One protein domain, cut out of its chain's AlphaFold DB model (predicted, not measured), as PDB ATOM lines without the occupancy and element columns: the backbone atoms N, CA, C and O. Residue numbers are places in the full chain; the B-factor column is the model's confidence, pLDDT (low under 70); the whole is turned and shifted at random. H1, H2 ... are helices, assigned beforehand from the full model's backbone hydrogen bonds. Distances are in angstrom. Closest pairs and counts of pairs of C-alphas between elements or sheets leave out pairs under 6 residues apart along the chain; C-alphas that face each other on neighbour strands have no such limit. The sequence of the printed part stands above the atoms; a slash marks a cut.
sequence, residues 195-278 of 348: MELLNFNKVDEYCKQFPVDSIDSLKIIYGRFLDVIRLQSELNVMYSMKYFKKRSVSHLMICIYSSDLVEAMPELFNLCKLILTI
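AT A GLANCE: This is residues 195 to 278 of the 348 residues of the protein "Dimer_Tnp_hAT domain-containing protein" of Octopus bimaculoides (UniProt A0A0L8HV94). Picture a small, compact cluster of helices: H5 and H6 fold back on each other as a hairpin on one side, H6 begins beside the long H4 at about a right angle to it, and H3 lies at the other end of the longest axis from H5. Tiny H1 sits among H3, H4, H5 and H6, while tiny H2 lies out near the last residues of H4. The printed part has 84 residues with six named helices, H1 to H6 in order along the chain, and no named strand; the class is all helix. The whole is compact, with a radius of gyration of the C-alphas of 11.8 A, and the C-alphas span 31 by 26 by 22 A.

HOW THE PARTS SIT: Start with H1, residues 195 to 198; it touches H3, residues 212 to 222, where the closest C-alphas are those of Leu 197 and Ser 214, 6.5 A apart. H2, residues 203 to 206, is only just apart from H1, at 8.5 A. Look next at H4, residues 228 to 240: H2 only just touches it, with 3 pairs of C-alphas within 8 A, the closest being Val 203 and Tyr 239 at 5.6 A; residue 239 alone of H4 takes part. H3 and H4 are close but not clearly touching, with C-alphas 219 and 228 the closest at 6.8 A, and run opposite ways at a steep tilt of 44 degrees. H5, residues 249 to 258, and H6, residues 266 to 277, form a helical hairpin: they touch, closest at the C-alphas of Met 253 and Cys 272, 6.2 A, and run opposite ways at a steep tilt of 42 degrees. Residues 267 to 268 of H6 touch residues 230 to 235 of H4, closest at C-alphas 231 and 267, 5.2 A; the two helices are about perpendicular at 87 degrees. H3 is apart from H5 and H6. In H3, H4, H5 and H6 every O i to N i+4 pair is within hydrogen-bond range; H1 and H2 are too short for such a pair.

IN THESE COORDINATES: Find C-alpha 195 at (-17.074, 7.485, 111.862), where H1 begins. H3 runs 15.0 A from residue 212 to 222. H4 runs 18.2 A from C-alpha 228 at (-8.913, 0.589, 121.662) to C-alpha 240. H5 covers 14.2 A, and H6 covers 16.3 A, ending with C-alpha 277 at (-25.430, 10.301, 119.887). H1 measures 5.9 A and H2 4.9 A.

THE WHOLE: The two C-alphas farthest apart are those of Ile 220 and Ser 258, 31.4 A. The printed part has no cut. The links H1 to H2, H2 to H3 and H3 to H4 are tight, the other two short. The mean pLDDT of the printed part is 74.3; 22 residues are under 70, among them 200 to 204, 221 to 225, 244 to 248 and 275 to 278.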
ATOM      1  N   MET A 195     -15.768   7.922 112.361       64.94
ATOM      2  CA  MET A 195     -17.074   7.485 111.862       64.94
ATOM      3  C   MET A 195     -16.962   6.608 110.602       64.94
ATOM      4  O   MET A 195     -17.883   5.845 110.314       64.94
ATOM      5  N   GLU A 196     -15.834   6.652 109.884       70.44
ATOM      6  CA  GLU A 196     -15.560   5.751 108.758       70.44
ATOM      7  C   GLU A 196     -15.417   4.285 109.199       70.44
ATOM      8  O   GLU A 196     -15.694   3.394 108.398       70.44
ATOM      9  N   LEU A 197     -15.103   4.015 110.475       71.94
ATOM     10  CA  LEU A 197     -15.032   2.653 111.032       71.94
ATOM     11  C   LEU A 197     -16.355   1.884 110.904       71.94
ATOM     12  O   LEU A 197     -16.365   0.659 110.848       71.94
ATOM     13  N   LEU A 198     -17.487   2.590 110.843       71.00
ATOM     14  CA  LEU A 198     -18.811   1.991 110.668       71.00
ATOM     15  C   LEU A 198     -19.386   2.235 109.262       71.00
ATOM     16  O   LEU A 198     -20.601   2.188 109.064       71.00
ATOM     17  N   ASN A 199     -18.526   2.466 108.261       70.06
ATOM     18  CA  ASN A 199     -18.954   2.580 106.869       70.06
ATOM     19  C   ASN A 199     -19.197   1.199 106.241       70.06
ATOM     20  O   ASN A 199     -18.275   0.532 105.771       70.06
ATOM     21  N   PHE A 200     -20.471   0.805 106.168       67.44
ATOM     22  CA  PHE A 200     -20.915  -0.477 105.614       67.44
ATOM     23  C   PHE A 200     -20.538  -0.705 104.143       67.44
ATOM     24  O   PHE A 200     -20.433  -1.856 103.724       67.44
ATOM     25  N   ASN A 201     -20.295   0.362 103.372       65.38
ATOM     26  CA  ASN A 201     -19.927   0.260 101.956       65.38
ATOM     27  C   ASN A 201     -18.470  -0.182 101.758       65.38
ATOM     28  O   ASN A 201     -18.150  -0.785 100.739       65.38
ATOM     29  N   LYS A 202     -17.594   0.099 102.732       66.94
ATOM     30  CA  LYS A 202     -16.151  -0.187 102.666       66.94
ATOM     31  C   LYS A 202     -15.718  -1.366 103.533       66.94
ATOM     32  O   LYS A 202     -14.534  -1.676 103.604       66.94
ATOM     33  N   VAL A 203     -16.665  -2.070 104.155       67.62
ATOM     34  CA  VAL A 203     -16.375  -3.213 105.038       67.62
ATOM     35  C   VAL A 203     -15.533  -4.283 104.337       67.62
ATOM     36  O   VAL A 203     -14.611  -4.816 104.941       67.62
ATOM     37  N   ASP A 204     -15.791  -4.554 103.054       67.75
ATOM     38  CA  ASP A 204     -15.023  -5.531 102.267       67.75
ATOM     39  C   ASP A 204     -13.557  -5.125 102.025       67.75
ATOM     40  O   ASP A 204     -12.691  -5.988 101.866       67.75
ATOM     41  N   GLU A 205     -13.266  -3.823 102.014       72.44
ATOM     42  CA  GLU A 205     -11.905  -3.284 101.924       72.44
ATOM     43  C   GLU A 205     -11.230  -3.300 103.298       72.44
ATOM     44  O   GLU A 205     -10.076  -3.715 103.412       72.44
ATOM     45  N   TYR A 206     -11.976  -2.959 104.353       73.31
ATOM     46  CA  TYR A 206     -11.488  -2.984 105.733       73.31
ATOM     47  C   TYR A 206     -11.192  -4.392 106.256       73.31
ATOM     48  O   TYR A 206     -10.304  -4.552 107.090       73.31
ATOM     49  N   CYS A 207     -11.845  -5.425 105.709       64.19
ATOM     50  CA  CYS A 207     -11.447  -6.821 105.914       64.19
ATOM     51  C   CYS A 207     -10.010  -7.110 105.460       64.19
ATOM     52  O   CYS A 207      -9.366  -8.002 106.007       64.19
ATOM     53  N   LYS A 208      -9.532  -6.424 104.413       74.25
ATOM     54  CA  LYS A 208      -8.221  -6.675 103.794       74.25
ATOM     55  C   LYS A 208      -7.147  -5.741 104.338       74.25
ATOM     56  O   LYS A 208      -6.010  -6.165 104.518       74.25
ATOM     57  N   GLN A 209      -7.498  -4.480 104.575       76.88
ATOM     58  CA  GLN A 209      -6.616  -3.475 105.157       76.88
ATOM     59  C   GLN A 209      -7.368  -2.692 106.221       76.88
ATOM     60  O   GLN A 209      -8.278  -1.919 105.926       76.88
ATOM     61  N   PHE A 210      -6.966  -2.890 107.470       75.31
ATOM     62  CA  PHE A 210      -7.598  -2.224 108.592       75.31
ATOM     63  C   PHE A 210      -7.322  -0.706 108.557       75.31
ATOM     64  O   PHE A 210      -6.159  -0.312 108.433       75.31
ATOM     65  N   PRO A 211      -8.341   0.163 108.698       76.50
ATOM     66  CA  PRO A 211      -8.161   1.614 108.667       76.50
ATOM     67  C   PRO A 211      -7.561   2.128 109.988       76.50
ATOM     68  O   PRO A 211      -8.275   2.566 110.893       76.50
ATOM     69  N   VAL A 212      -6.228   2.084 110.091       75.12
ATOM     70  CA  VAL A 212      -5.469   2.493 111.290       75.12
ATOM     71  C   VAL A 212      -5.692   3.974 111.621       75.12
ATOM     72  O   VAL A 212      -6.021   4.301 112.759       75.12
ATOM     73  N   ASP A 213      -5.675   4.848 110.611       74.12
ATOM     74  CA  ASP A 213      -5.860   6.301 110.769       74.12
ATOM     75  C   ASP A 213      -7.189   6.677 111.452       74.12
ATOM     76  O   ASP A 213      -7.287   7.657 112.199       74.12
ATOM     77  N   SER A 214      -8.240   5.891 111.196       72.19
ATOM     78  CA  SER A 214      -9.573   6.127 111.756       72.19
ATOM     79  C   SER A 214      -9.633   5.759 113.238       72.19
ATOM     80  O   SER A 214     -10.286   6.454 114.020       72.19
ATOM     81  N   ILE A 215      -8.915   4.709 113.645       78.31
ATOM     82  CA  ILE A 215      -8.774   4.351 115.058       78.31
ATOM     83  C   ILE A 215      -7.853   5.308 115.794       78.31
ATOM     84  O   ILE A 215      -8.166   5.671 116.925       78.31
ATOM     85  N   ASP A 216      -6.767   5.762 115.181       77.19
ATOM     86  CA  ASP A 216      -5.892   6.741 115.823       77.19
ATOM     87  C   ASP A 216      -6.636   8.057 116.078       77.19
ATOM     88  O   ASP A 216      -6.535   8.630 117.164       77.19
ATOM     89  N   SER A 217      -7.499   8.465 115.143       73.12
ATOM     90  CA  SER A 217      -8.417   9.596 115.341       73.12
ATOM     91  C   SER A 217      -9.361   9.365 116.533       73.12
ATOM     92  O   SER A 217      -9.545  10.254 117.366       73.12
ATOM     93  N   LEU A 218      -9.917   8.154 116.673       71.69
ATOM     94  CA  LEU A 218     -10.753   7.789 117.823       71.69
ATOM     95  C   LEU A 218      -9.956   7.789 119.133       71.69
ATOM     96  O   LEU A 218     -10.453   8.254 120.155       71.69
ATOM     97  N   LYS A 219      -8.720   7.291 119.112       77.94
ATOM     98  CA  LYS A 219      -7.835   7.206 120.277       77.94
ATOM     99  C   LYS A 219      -7.465   8.591 120.799       77.94
ATOM    100  O   LYS A 219      -7.457   8.794 122.011       77.94
ATOM    101  N   ILE A 220      -7.212   9.545 119.906       73.75
ATOM    102  CA  ILE A 220      -6.903  10.931 120.276       73.75
ATOM    103  C   ILE A 220      -8.092  11.586 120.996       73.75
ATOM    104  O   ILE A 220      -7.896  12.276 121.993       73.75
ATOM    105  N   ILE A 221      -9.322  11.347 120.528       65.75
ATOM    106  CA  ILE A 221     -10.519  12.052 121.022       65.75
ATOM    107  C   ILE A 221     -11.184  11.318 122.198       65.75
ATOM    108  O   ILE A 221     -11.559  11.937 123.194       65.75
ATOM    109  N   TYR A 222     -11.319   9.995 122.104       67.94
ATOM    110  CA  TYR A 222     -12.088   9.151 123.025       67.94
ATOM    111  C   TYR A 222     -11.260   8.059 123.710       67.94
ATOM    112  O   TYR A 222     -11.824   7.243 124.434       67.94
ATOM    113  N   GLY A 223      -9.930   8.050 123.568       65.56
ATOM    114  CA  GLY A 223      -9.066   6.994 124.116       65.56
ATOM    115  C   GLY A 223      -9.092   6.830 125.642       65.56
ATOM    116  O   GLY A 223      -8.547   5.862 126.153       65.56
ATOM    117  N   ARG A 224      -9.724   7.749 126.386       68.00
ATOM    118  CA  ARG A 224      -9.975   7.600 127.832       68.00
ATOM    119  C   ARG A 224     -11.239   6.805 128.167       68.00
ATOM    120  O   ARG A 224     -11.390   6.387 129.309       68.00
ATOM    121  N   PHE A 225     -12.157   6.661 127.215       66.06
ATOM    122  CA  PHE A 225     -13.488   6.080 127.424       66.06
ATOM    123  C   PHE A 225     -13.680   4.731 126.727       66.06
ATOM    124  O   PHE A 225     -14.685   4.078 126.984       66.06
ATOM    125  N   LEU A 226     -12.758   4.343 125.842       70.19
ATOM    126  CA  LEU A 226     -12.843   3.134 125.025       70.19
ATOM    127  C   LEU A 226     -11.555   2.324 125.149       70.19
ATOM    128  O   LEU A 226     -10.458   2.893 125.120       70.19
ATOM    129  N   ASP A 227     -11.688   1.002 125.223       78.62
ATOM    130  CA  ASP A 227     -10.549   0.096 125.087       78.62
ATOM    131  C   ASP A 227     -10.267  -0.133 123.599       78.62
ATOM    132  O   ASP A 227     -10.923  -0.919 122.912       78.62
ATOM    133  N   VAL A 228      -9.270   0.589 123.087       77.81
ATOM    134  CA  VAL A 228      -8.913   0.589 121.662       77.81
ATOM    135  C   VAL A 228      -8.470  -0.793 121.177       77.81
ATOM    136  O   VAL A 228      -8.738  -1.145 120.028       77.81
ATOM    137  N   ILE A 229      -7.811  -1.584 122.029       79.50
ATOM    138  CA  ILE A 229      -7.299  -2.909 121.652       79.50
ATOM    139  C   ILE A 229      -8.474  -3.868 121.490       79.50
ATOM    140  O   ILE A 229      -8.593  -4.557 120.476       79.50
ATOM    141  N   ARG A 230      -9.392  -3.859 122.460       82.81
ATOM    142  CA  ARG A 230     -10.606  -4.672 122.406       82.81
ATOM    143  C   ARG A 230     -11.515  -4.256 121.245       82.81
ATOM    144  O   ARG A 230     -11.991  -5.117 120.505       82.81
ATOM    145  N   LEU A 231     -11.670  -2.952 121.010       83.94
ATOM    146  CA  LEU A 231     -12.433  -2.423 119.881       83.94
ATOM    147  C   LEU A 231     -11.862  -2.869 118.526       83.94
ATOM    148  O   LEU A 231     -12.625  -3.201 117.624       83.94
ATOM    149  N   GLN A 232     -10.535  -2.903 118.370       83.94
ATOM    150  CA  GLN A 232      -9.886  -3.409 117.154       83.94
ATOM    151  C   GLN A 232     -10.248  -4.869 116.880       83.94
ATOM    152  O   GLN A 232     -10.608  -5.218 115.754       83.94
ATOM    153  N   SER A 233     -10.175  -5.724 117.902       85.06
ATOM    154  CA  SER A 233     -10.556  -7.131 117.779       85.06
ATOM    155  C   SER A 233     -12.036  -7.282 117.414       85.06
ATOM    156  O   SER A 233     -12.364  -8.032 116.495       85.06
ATOM    157  N   GLU A 234     -12.921  -6.525 118.063       85.94
ATOM    158  CA  GLU A 234     -14.364  -6.557 117.801       85.94
ATOM    159  C   GLU A 234     -14.721  -6.040 116.397       85.94
ATOM    160  O   GLU A 234     -15.542  -6.646 115.704       85.94
ATOM    161  N   LEU A 235     -14.066  -4.976 115.922       83.75
ATOM    162  CA  LEU A 235     -14.243  -4.464 114.559       83.75
ATOM    163  C   LEU A 235     -13.757  -5.459 113.502       83.75
ATOM    164  O   LEU A 235     -14.429  -5.647 112.494       83.75
ATOM    165  N   ASN A 236     -12.643  -6.155 113.740       82.69
ATOM    166  CA  ASN A 236     -12.169  -7.200 112.829       82.69
ATOM    167  C   ASN A 236     -13.162  -8.363 112.709       82.69
ATOM    168  O   ASN A 236     -13.408  -8.859 111.604       82.69
ATOM    169  N   VAL A 237     -13.780  -8.771 113.823       83.69
ATOM    170  CA  VAL A 237     -14.865  -9.766 113.819       83.69
ATOM    171  C   VAL A 237     -16.072  -9.238 113.042       83.69
ATOM    172  O   VAL A 237     -16.602  -9.944 112.180       83.69
ATOM    173  N   MET A 238     -16.464  -7.981 113.278       81.62
ATOM    174  CA  MET A 238     -17.566  -7.331 112.567       81.62
ATOM    175  C   MET A 238     -17.330  -7.297 111.053       81.62
ATOM    176  O   MET A 238     -18.235  -7.633 110.291       81.62
ATOM    177  N   TYR A 239     -16.126  -6.925 110.611       81.38
ATOM    178  CA  TYR A 239     -15.793  -6.878 109.190       81.38
ATOM    179  C   TYR A 239     -15.832  -8.278 108.564       81.38
ATOM    180  O   TYR A 239     -16.410  -8.470 107.494       81.38
ATOM    181  N   SER A 240     -15.287  -9.278 109.260       80.69
ATOM    182  CA  SER A 240     -15.188 -10.658 108.767       80.69
ATOM    183  C   SER A 240     -16.548 -11.358 108.640       80.69
ATOM    184  O   SER A 240     -16.753 -12.196 107.759       80.69
ATOM    185  N   MET A 241     -17.503 -11.025 109.509       78.94
ATOM    186  CA  MET A 241     -18.808 -11.676 109.546       78.94
ATOM    187  C   MET A 241     -19.845 -10.932 108.698       78.94
ATOM    188  O   MET A 241     -20.318  -9.850 109.043       78.94
ATOM    189  N   LYS A 242     -20.333 -11.587 107.634       73.25
ATOM    190  CA  LYS A 242     -21.439 -11.075 106.792       73.25
ATOM    191  C   LYS A 242     -22.703 -10.730 107.590       73.25
ATOM    192  O   LYS A 242     -23.484  -9.890 107.154       73.25
ATOM    193  N   TYR A 243     -22.890 -11.357 108.753       72.31
ATOM    194  CA  TYR A 243     -24.011 -11.119 109.658       72.31
ATOM    195  C   TYR A 243     -24.148  -9.643 110.078       72.31
ATOM    196  O   TYR A 243     -25.270  -9.123 110.129       72.31
ATOM    197  N   PHE A 244     -23.023  -8.951 110.292       68.56
ATOM    198  CA  PHE A 244     -22.986  -7.553 110.737       68.56
ATOM    199  C   PHE A 244     -22.985  -6.530 109.595       68.56
ATOM    200  O   PHE A 244     -23.067  -5.330 109.849       68.56
ATOM    201  N   LYS A 245     -22.978  -6.962 108.327       67.75
ATOM    202  CA  LYS A 245     -23.169  -6.056 107.185       67.75
ATOM    203  C   LYS A 245     -24.628  -5.600 107.127       67.75
ATOM    204  O   LYS A 245     -25.473  -6.232 106.495       67.75
ATOM    205  N   LYS A 246     -24.950  -4.520 107.839       68.50
ATOM    206  CA  LYS A 246     -26.292  -3.918 107.875       68.50
ATOM    207  C   LYS A 246     -26.331  -2.614 107.078       68.50
ATOM    208  O   LYS A 246     -25.312  -2.096 106.647       68.50
ATOM    209  N   ARG A 247     -27.539  -2.085 106.855       61.59
ATOM    210  CA  ARG A 247     -27.758  -0.851 106.075       61.59
ATOM    211  C   ARG A 247     -27.472   0.438 106.856       61.59
ATOM    212  O   ARG A 247     -27.367   1.493 106.247       61.59
ATOM    213  N   SER A 248     -27.422   0.380 108.189       66.06
ATOM    214  CA  SER A 248     -27.186   1.553 109.040       66.06
ATOM    215  C   SER A 248     -26.692   1.159 110.432       66.06
ATOM    216  O   SER A 248     -26.908   0.030 110.883       66.06
ATOM    217  N   VAL A 249     -26.071   2.120 111.124       70.00
ATOM    218  CA  VAL A 249     -25.513   1.946 112.476       70.00
ATOM    219  C   VAL A 249     -26.613   1.622 113.490       70.00
ATOM    220  O   VAL A 249     -26.410   0.797 114.374       70.00
ATOM    221  N   SER A 250     -27.811   2.192 113.324       67.44
ATOM    222  CA  SER A 250     -28.969   1.883 114.172       67.44
ATOM    223  C   SER A 250     -29.405   0.424 114.042       67.44
ATOM    224  O   SER A 250     -29.629  -0.244 115.046       67.44
ATOM    225  N   HIS A 251     -29.456  -0.105 112.817       70.56
ATOM    226  CA  HIS A 251     -29.785  -1.513 112.585       70.56
ATOM    227  C   HIS A 251     -28.699  -2.453 113.111       70.56
ATOM    228  O   HIS A 251     -29.026  -3.534 113.590       70.56
ATOM    229  N   LEU A 252     -27.425  -2.060 113.035       76.94
ATOM    230  CA  LEU A 252     -26.339  -2.826 113.643       76.94
ATOM    231  C   LEU A 252     -26.474  -2.855 115.172       76.94
ATOM    232  O   LEU A 252     -26.382  -3.927 115.760       76.94
ATOM    233  N   MET A 253     -26.792  -1.722 115.804       74.88
ATOM    234  CA  MET A 253     -27.005  -1.654 117.250       74.88
ATOM    235  C   MET A 253     -28.187  -2.520 117.712       74.88
ATOM    236  O   MET A 253     -28.043  -3.288 118.660       74.88
ATOM    237  N   ILE A 254     -29.325  -2.452 117.008       77.25
ATOM    238  CA  ILE A 254     -30.490  -3.309 117.283       77.25
ATOM    239  C   ILE A 254     -30.123  -4.786 117.110       77.25
ATOM    240  O   ILE A 254     -30.528  -5.606 117.920       77.25
ATOM    241  N   CYS A 255     -29.329  -5.125 116.092       78.75
ATOM    242  CA  CYS A 255     -28.902  -6.499 115.831       78.75
ATOM    243  C   CYS A 255     -28.000  -7.057 116.941       78.75
ATOM    244  O   CYS A 255     -28.142  -8.221 117.307       78.75
ATOM    245  N   ILE A 256     -27.076  -6.248 117.471       80.31
ATOM    246  CA  ILE A 256     -26.223  -6.640 118.606       80.31
ATOM    247  C   ILE A 256     -27.090  -6.886 119.844       80.31
ATOM    248  O   ILE A 256     -26.905  -7.885 120.534       80.31
ATOM    249  N   TYR A 257     -28.070  -6.013 120.079       80.50
ATOM    250  CA  TYR A 257     -28.976  -6.118 121.217       80.50
ATOM    251  C   TYR A 257     -29.927  -7.318 121.115       80.50
ATOM    252  O   TYR A 257     -30.039  -8.099 122.050       80.50
ATOM    253  N   SER A 258     -30.565  -7.526 119.958       80.69
ATOM    254  CA  SER A 258     -31.519  -8.624 119.746       80.69
ATOM    255  C   SER A 258     -30.877 -10.010 119.771       80.69
ATOM    256  O   SER A 258     -31.582 -11.007 119.889       80.69
ATOM    257  N   SER A 259     -29.561 -10.077 119.582       79.38
ATOM    258  CA  SER A 259     -28.800 -11.329 119.509       79.38
ATOM    259  C   SER A 259     -28.007 -11.609 120.783       79.38
ATOM    260  O   SER A 259     -27.176 -12.508 120.778       79.38
ATOM    261  N   ASP A 260     -28.233 -10.815 121.833       80.06
ATOM    262  CA  ASP A 260     -27.562 -10.911 123.133       80.06
ATOM    263  C   ASP A 260     -26.022 -10.850 123.051       80.06
ATOM    264  O   ASP A 260     -25.282 -11.448 123.826       80.06
ATOM    265  N   LEU A 261     -25.510 -10.095 122.073       80.31
ATOM    266  CA  LEU A 261     -24.072  -9.917 121.829       80.31
ATOM    267  C   LEU A 261     -23.502  -8.685 122.543       80.31
ATOM    268  O   LEU A 261     -22.356  -8.304 122.303       80.31
ATOM    269  N   VAL A 262     -24.288  -8.049 123.414       77.44
ATOM    270  CA  VAL A 262     -23.891  -6.830 124.135       77.44
ATOM    271  C   VAL A 262     -22.702  -7.101 125.060       77.44
ATOM    272  O   VAL A 262     -21.786  -6.286 125.125       77.44
ATOM    273  N   GLU A 263     -22.677  -8.257 125.731       79.31
ATOM    274  CA  GLU A 263     -21.561  -8.657 126.602       79.31
ATOM    275  C   GLU A 263     -20.347  -9.170 125.817       79.31
ATOM    276  O   GLU A 263     -19.199  -8.981 126.232       79.31
ATOM    277  N   ALA A 264     -20.595  -9.792 124.661       79.75
ATOM    278  CA  ALA A 264     -19.551 -10.318 123.790       79.75
ATOM    279  C   ALA A 264     -18.797  -9.202 123.047       79.75
ATOM    280  O   ALA A 264     -17.596  -9.333 122.812       79.75
ATOM    281  N   MET A 265     -19.487  -8.111 122.689       81.00
ATOM    282  CA  MET A 265     -18.942  -6.994 121.905       81.00
ATOM    283  C   MET A 265     -19.295  -5.609 122.495       81.00
ATOM    284  O   MET A 265     -19.974  -4.799 121.844       81.00
ATOM    285  N   PRO A 266     -18.883  -5.313 123.740       80.44
ATOM    286  CA  PRO A 266     -19.269  -4.087 124.428       80.44
ATOM    287  C   PRO A 266     -18.647  -2.828 123.818       80.44
ATOM    288  O   PRO A 266     -19.297  -1.781 123.811       80.44
ATOM    289  N   GLU A 267     -17.428  -2.896 123.280       82.00
ATOM    290  CA  GLU A 267     -16.755  -1.719 122.720       82.00
ATOM    291  C   GLU A 267     -17.373  -1.319 121.380       82.00
ATOM    292  O   GLU A 267     -17.615  -0.135 121.135       82.00
ATOM    293  N   LEU A 268     -17.733  -2.293 120.539       81.88
ATOM    294  CA  LEU A 268     -18.491  -2.046 119.315       81.88
ATOM    295  C   LEU A 268     -19.867  -1.449 119.628       81.88
ATOM    296  O   LEU A 268     -20.305  -0.505 118.965       81.88
ATOM    297  N   PHE A 269     -20.547  -1.960 120.655       78.75
ATOM    298  CA  PHE A 269     -21.836  -1.424 121.089       78.75
ATOM    299  C   PHE A 269     -21.714   0.017 121.610       78.75
ATOM    300  O   PHE A 269     -22.534   0.878 121.273       78.75
ATOM    301  N   ASN A 270     -20.657   0.316 122.370       77.25
ATOM    302  CA  ASN A 270     -20.346   1.666 122.838       77.25
ATOM    303  C   ASN A 270     -19.978   2.609 121.685       77.25
ATOM    304  O   ASN A 270     -20.437   3.753 121.671       77.25
ATOM    305  N   LEU A 271     -19.244   2.133 120.676       75.94
ATOM    306  CA  LEU A 271     -18.962   2.895 119.460       75.94
ATOM    307  C   LEU A 271     -20.255   3.230 118.701       75.94
ATOM    308  O   LEU A 271     -20.442   4.366 118.265       75.94
ATOM    309  N   CYS A 272     -21.190   2.284 118.598       72.56
ATOM    310  CA  CYS A 272     -22.494   2.530 117.977       72.56
ATOM    311  C   CYS A 272     -23.297   3.587 118.736       72.56
ATOM    312  O   CYS A 272     -23.824   4.515 118.121       72.56
ATOM    313  N   LYS A 273     -23.344   3.497 120.072       71.00
ATOM    314  CA  LYS A 273     -23.953   4.530 120.926       71.00
ATOM    315  C   LYS A 273     -23.306   5.891 120.701       71.00
ATOM    316  O   LYS A 273     -24.012   6.892 120.580       71.00
ATOM    317  N   LEU A 274     -21.980   5.938 120.622       70.56
ATOM    318  CA  LEU A 274     -21.237   7.173 120.412       70.56
ATOM    319  C   LEU A 274     -21.593   7.818 119.067       70.56
ATOM    320  O   LEU A 274     -21.958   8.987 119.031       70.56
ATOM    321  N   ILE A 275     -21.571   7.062 117.968       67.69
ATOM    322  CA  ILE A 275     -21.916   7.613 116.649       67.69
ATOM    323  C   ILE A 275     -23.378   8.063 116.601       67.69
ATOM    324  O   ILE A 275     -23.677   9.147 116.107       67.69
ATOM    325  N   LEU A 276     -24.296   7.269 117.151       63.00
ATOM    326  CA  LEU A 276     -25.723   7.593 117.149       63.00
ATOM    327  C   LEU A 276     -26.063   8.823 118.007       63.00
ATOM    328  O   LEU A 276     -27.031   9.531 117.717       63.00
ATOM    329  N   THR A 277     -25.265   9.109 119.040       59.09
ATOM    330  CA  THR A 277     -25.430  10.301 119.887       59.09
ATOM    331  C   THR A 277     -24.874  11.578 119.256       59.09
ATOM    332  O   THR A 277     -25.307  12.666 119.638       59.09
ATOM    333  N   ILE A 278     -24.011  11.483 118.240       61.25
ATOM    334  CA  ILE A 278     -23.538  12.653 117.495       61.25
ATOM    335  C   ILE A 278     -24.669  13.164 116.581       61.25
ATOM    336  O   ILE A 278     -25.192  12.416 115.750       61.25
TER     337      ILE A 278